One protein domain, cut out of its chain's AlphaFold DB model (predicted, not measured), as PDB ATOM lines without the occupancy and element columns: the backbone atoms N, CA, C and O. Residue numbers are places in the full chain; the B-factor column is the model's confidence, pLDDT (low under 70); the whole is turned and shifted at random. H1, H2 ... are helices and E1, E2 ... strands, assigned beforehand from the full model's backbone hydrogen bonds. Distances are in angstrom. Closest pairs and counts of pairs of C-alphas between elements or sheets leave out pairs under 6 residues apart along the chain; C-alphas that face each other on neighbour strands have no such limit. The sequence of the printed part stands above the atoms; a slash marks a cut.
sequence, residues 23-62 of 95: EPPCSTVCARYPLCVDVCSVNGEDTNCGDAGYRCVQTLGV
ATOM      1  N   GLU A  23      47.865 -48.693 315.120       67.56
ATOM      2  CA  GLU A  23      49.309 -48.608 315.026       67.56
ATOM      3  C   GLU A  23      49.868 -48.326 316.425       67.56
ATOM      4  O   GLU A  23      49.299 -47.525 317.179       67.56
ATOM      5  N   PRO A  24      50.929 -49.039 316.831       71.56
ATOM      6  CA  PRO A  24      51.442 -48.913 318.176       71.56
ATOM      7  C   PRO A  24      51.948 -47.478 318.377       71.56
ATOM      8  O   PRO A  24      52.765 -46.993 317.584       71.56
ATOM      9  N   PRO A  25      51.490 -46.779 319.430       81.62
ATOM     10  CA  PRO A  25      51.927 -45.417 319.681       81.62
ATOM     11  C   PRO A  25      53.426 -45.408 319.986       81.62
ATOM     12  O   PRO A  25      53.950 -46.329 320.626       81.62
ATOM     13  N   CYS A  26      54.118 -44.332 319.603       82.62
ATOM     14  CA  CYS A  26      55.555 -44.191 319.855       82.62
ATOM     15  C   CYS A  26      55.930 -44.324 321.340       82.62
ATOM     16  O   CYS A  26      57.015 -44.794 321.654       82.62
ATOM     17  N   SER A  27      55.023 -44.029 322.275       82.44
ATOM     18  CA  SER A  27      55.261 -44.244 323.709       82.44
ATOM     19  C   SER A  27      55.445 -45.717 324.082       82.44
ATOM     20  O   SER A  27      56.100 -46.019 325.073       82.44
ATOM     21  N   THR A  28      54.893 -46.647 323.300       84.94
ATOM     22  CA  THR A  28      55.041 -48.094 323.517       84.94
ATOM     23  C   THR A  28      56.262 -48.638 322.785       84.94
ATOM     24  O   THR A  28      57.025 -49.414 323.361       84.94
ATOM     25  N   VAL A  29      56.476 -48.201 321.541       82.69
ATOM     26  CA  VAL A  29      57.609 -48.638 320.706       82.69
ATOM     27  C   VAL A  29      58.934 -48.085 321.245       82.69
ATOM     28  O   VAL A  29      59.922 -48.808 321.351       82.69
ATOM     29  N   CYS A  30      58.938 -46.825 321.686       85.06
ATOM     30  CA  CYS A  30      60.147 -46.071 321.998       85.06
ATOM     31  C   CYS A  30      60.486 -45.952 323.501       85.06
ATOM     32  O   CYS A  30      61.432 -45.256 323.865       85.06
ATOM     33  N   ALA A  31      59.761 -46.626 324.402       81.44
ATOM     34  CA  ALA A  31      59.934 -46.432 325.851       81.44
ATOM     35  C   ALA A  31      61.181 -47.084 326.465       81.44
ATOM     36  O   ALA A  31      61.680 -46.589 327.477       81.44
ATOM     37  N   ARG A  32      61.647 -48.228 325.940       71.62
ATOM     38  CA  ARG A  32      62.631 -49.055 326.664       71.62
ATOM     39  C   ARG A  32      64.039 -48.976 326.089       71.62
ATOM     40  O   ARG A  32      64.946 -48.642 326.838       71.62
ATOM     41  N   TYR A  33      64.207 -49.259 324.798       67.31
ATOM     42  CA  TYR A  33      65.478 -49.168 324.065       67.31
ATOM     43  C   TYR A  33      65.224 -49.082 322.549       67.31
ATOM     44  O   TYR A  33      65.569 -50.024 321.835       67.31
ATOM     45  N   PRO A  34      64.579 -48.019 322.037       74.44
ATOM     46  CA  PRO A  34      64.334 -47.937 320.606       74.44
ATOM     47  C   PRO A  34      65.616 -47.707 319.827       74.44
ATOM     48  O   PRO A  34      66.482 -46.912 320.225       74.44
ATOM     49  N   LEU A  35      65.675 -48.336 318.665       82.94
ATOM     50  CA  LEU A  35      66.545 -47.884 317.603       82.94
ATOM     51  C   LEU A  35      65.964 -46.600 317.020       82.94
ATOM     52  O   LEU A  35      64.751 -46.435 316.920       82.94
ATOM     53  N   CYS A  36      66.822 -45.685 316.578       79.69
ATOM     54  CA  CYS A  36      66.334 -44.475 315.908       79.69
ATOM     55  C   CYS A  36      65.593 -44.778 314.594       79.69
ATOM     56  O   CYS A  36      64.917 -43.906 314.071       79.69
ATOM     57  N   VAL A  37      65.717 -46.006 314.078       80.62
ATOM     58  CA  VAL A  37      65.029 -46.497 312.879       80.62
ATOM     59  C   VAL A  37      63.722 -47.235 313.183       80.62
ATOM     60  O   VAL A  37      63.035 -47.623 312.242       80.62
ATOM     61  N   ASP A  38      63.382 -47.460 314.458       84.19
ATOM     62  CA  ASP A  38      62.113 -48.104 314.806       84.19
ATOM     63  C   ASP A  38      60.951 -47.197 314.408       84.19
ATOM     64  O   ASP A  38      60.913 -46.023 314.785       84.19
ATOM     65  N   VAL A  39      60.024 -47.765 313.637       85.12
ATOM     66  CA  VAL A  39      58.857 -47.067 313.094       85.12
ATOM     67  C   VAL A  39      57.710 -47.129 314.094       85.12
ATOM     68  O   VAL A  39      57.419 -48.179 314.674       85.12
ATOM     69  N   CYS A  40      57.056 -45.996 314.298       85.94
ATOM     70  CA  CYS A  40      55.892 -45.849 315.154       85.94
ATOM     71  C   CYS A  40      54.951 -44.785 314.581       85.94
ATOM     72  O   CYS A  40      55.343 -44.013 313.712       85.94
ATOM     73  N   SER A  41      53.717 -44.731 315.082       85.94
ATOM     74  CA  SER A  41      52.716 -43.786 314.584       85.94
ATOM     75  C   SER A  41      52.479 -42.650 315.578       85.94
ATOM     76  O   SER A  41      52.292 -42.878 316.784       85.94
ATOM     77  N   VAL A  42      52.486 -41.415 315.071       81.38
ATOM     78  CA  VAL A  42      52.081 -40.202 315.796       81.38
ATOM     79  C   VAL A  42      50.936 -39.574 315.019       81.38
ATOM     80  O   VAL A  42      51.102 -39.188 313.872       81.38
ATOM     81  N   ASN A  43      49.757 -39.472 315.638       83.44
ATOM     82  CA  ASN A  43      48.550 -38.930 314.997       83.44
ATOM     83  C   ASN A  43      48.135 -39.637 313.682       83.44
ATOM     84  O   ASN A  43      47.432 -39.039 312.871       83.44
ATOM     85  N   GLY A  44      48.520 -40.904 313.484       81.44
ATOM     86  CA  GLY A  44      48.227 -41.659 312.257       81.44
ATOM     87  C   GLY A  44      49.233 -41.436 311.125       81.44
ATOM     88  O   GLY A  44      48.975 -41.852 309.999       81.44
ATOM     89  N   GLU A  45      50.353 -40.767 311.404       82.44
ATOM     90  CA  GLU A  45      51.483 -40.648 310.489       82.44
ATOM     91  C   GLU A  45      52.645 -41.519 310.976       82.44
ATOM     92  O   GLU A  45      53.044 -41.450 312.144       82.44
ATOM     93  N   ASP A  46      53.197 -42.319 310.062       85.50
ATOM     94  CA  ASP A  46      54.407 -43.095 310.305       85.50
ATOM     95  C   ASP A  46      55.597 -42.154 310.510       85.50
ATOM     96  O   ASP A  46      55.947 -41.334 309.658       85.50
ATOM     97  N   THR A  47      56.266 -42.318 311.637       86.56
ATOM     98  CA  THR A  47      57.515 -41.643 311.971       86.56
ATOM     99  C   THR A  47      58.476 -42.654 312.592       86.56
ATOM    100  O   THR A  47      58.150 -43.828 312.768       86.56
ATOM    101  N   ASN A  48      59.695 -42.231 312.897       86.88
ATOM    102  CA  ASN A  48      60.660 -43.057 313.607       86.88
ATOM    103  C   ASN A  48      60.920 -42.498 315.007       86.88
ATOM    104  O   ASN A  48      60.717 -41.313 315.255       86.88
ATOM    105  N   CYS A  49      61.401 -43.333 315.928       85.44
ATOM    106  CA  CYS A  49      61.652 -42.902 317.304       85.44
ATOM    107  C   CYS A  49      62.609 -41.696 317.407       85.44
ATOM    108  O   CYS A  49      62.472 -40.904 318.337       85.44
ATOM    109  N   GLY A  50      63.559 -41.540 316.476       82.00
ATOM    110  CA  GLY A  50      64.467 -40.389 316.458       82.00
ATOM    111  C   GLY A  50      63.774 -39.082 316.058       82.00
ATOM    112  O   GLY A  50      63.948 -38.065 316.724       82.00
ATOM    113  N   ASP A  51      62.959 -39.128 315.010       84.31
ATOM    114  CA  ASP A  51      62.191 -38.000 314.469       84.31
ATOM    115  C   ASP A  51      61.019 -37.619 315.392       84.31
ATOM    116  O   ASP A  51      60.748 -36.443 315.621       84.31
ATOM    117  N   ALA A  52      60.433 -38.612 316.068       83.38
ATOM    118  CA  ALA A  52      59.456 -38.436 317.141       83.38
ATOM    119  C   ALA A  52      60.057 -37.878 318.453       83.38
ATOM    120  O   ALA A  52      59.336 -37.722 319.441       83.38
ATOM    121  N   GLY A  53      61.365 -37.600 318.496       82.38
ATOM    122  CA  GLY A  53      62.031 -36.953 319.630       82.38
ATOM    123  C   GLY A  53      62.346 -37.870 320.817       82.38
ATOM    124  O   GLY A  53      62.690 -37.382 321.897       82.38
ATOM    125  N   TYR A  54      62.256 -39.193 320.656       83.94
ATOM    126  CA  TYR A  54      62.654 -40.132 321.702       83.94
ATOM    127  C   TYR A  54      64.173 -40.273 321.757       83.94
ATOM    128  O   TYR A  54      64.882 -40.267 320.751       83.94
ATOM    129  N   ARG A  55      64.686 -40.480 322.972       79.50
ATOM    130  CA  ARG A  55      66.102 -40.763 323.201       79.50
ATOM    131  C   ARG A  55      66.419 -42.201 322.786       79.50
ATOM    132  O   ARG A  55      66.428 -43.109 323.613       79.50
ATOM    133  N   CYS A  56      66.651 -42.389 321.495       79.56
ATOM    134  CA  CYS A  56      67.003 -43.665 320.886       79.56
ATOM    135  C   CYS A  56      68.514 -43.920 320.901       79.56
ATOM    136  O   CYS A  56      69.330 -43.002 321.028       79.56
ATOM    137  N   VAL A  57      68.888 -45.193 320.765       77.81
ATOM    138  CA  VAL A  57      70.272 -45.576 320.480       77.81
ATOM    139  C   VAL A  57      70.444 -45.670 318.970       77.81
ATOM    140  O   VAL A  57      69.659 -46.304 318.265       77.81
ATOM    141  N   GLN A  58      71.474 -45.008 318.457       70.50
ATOM    142  CA  GLN A  58      71.835 -45.128 317.056       70.50
ATOM    143  C   GLN A  58      72.502 -46.496 316.892       70.50
ATOM    144  O   GLN A  58      73.639 -46.693 317.326       70.50
ATOM    145  N   THR A  59      71.802 -47.473 316.312       61.84
ATOM    146  CA  THR A  59      72.490 -48.629 315.732       61.84
ATOM    147  C   THR A  59      73.239 -48.106 314.531       61.84
ATOM    148  O   THR A  59      72.688 -48.017 313.436       61.84
ATOM    149  N   LEU A  60      74.487 -47.704 314.757       56.19
ATOM    150  CA  LEU A  60      75.467 -47.638 313.691       56.19
ATOM    151  C   LEU A  60      75.390 -48.992 313.007       56.19
ATOM    152  O   LEU A  60      75.661 -50.023 313.631       56.19
ATOM    153  N   GLY A  61      74.885 -48.983 311.775       46.81
ATOM    154  CA  GLY A  61      74.914 -50.158 310.933       46.81
ATOM    155  C   GLY A  61      76.323 -50.720 311.005       46.81
ATOM    156  O   GLY A  61      77.307 -49.980 310.938       46.81
ATOM    157  N   VAL A  62      76.396 -52.027 311.229       49.00
ATOM    158  CA  VAL A  62      77.600 -52.804 310.977       49.00
ATOM    159  C   VAL A  62      78.247 -52.264 309.686       49.00
ATOM    160  O   VAL A  62      77.564 -52.126 308.674       49.00
TER     161      VAL A  62
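Overview. This is residues 23 to 62 of the 95 residues of an uncharacterized protein of Corallococcus coralloides (strain ATCC 25202 / DSM 2259 / NBRC 100086 / M2) (UniProt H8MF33). With little regular structure, this is a small two-strand hairpin, E1 and E2, with the one short helix H1 beside E1 and loops making up most of the rest; the last stretch trails away from the hairpin's turn and makes much of the length. The printed part has 40 residues, 12 of them in named elements, in the order H1, E1, E2; the class is mixed. The antiparallel sheet has the order E1 - E2. The whole is compact, radius of gyration of the C-alphas 9.5 A, but elongated, spanning 31 by 17 by 15 A.

Along the chain. H1, residues 26 to 29, begins at C-alpha (55.555, -44.191, 319.855) and is 5.0 A long. E1, residues 39 to 42, and E2, residues 45 to 48, are 10.0 A each; E2 ends at (60.660, -43.057, 313.607).

Arrangement. The closest C-alphas of H1 and E1, Cys 26 and Cys 40, are 5.0 A apart. H1 and E2 are only just apart, closest 8.1 A. E1 and E2 form a hairpin with a tight link, their directions at 134 degrees; N 40 and O 47, 2.9 A, are within hydrogen-bond range. H1 is too short for any O i to N i+4 pair; its one O i to N i+3 pair is within range.

Size, cuts and confidence. The farthest C-alphas, Asn 43 and Val 62, are 32.4 A apart. The printed part has no cut; residues 49 to 62 hold no named element. Mean pLDDT of the printed part is 78.2, under 70 at 23, 33 and 59 to 62.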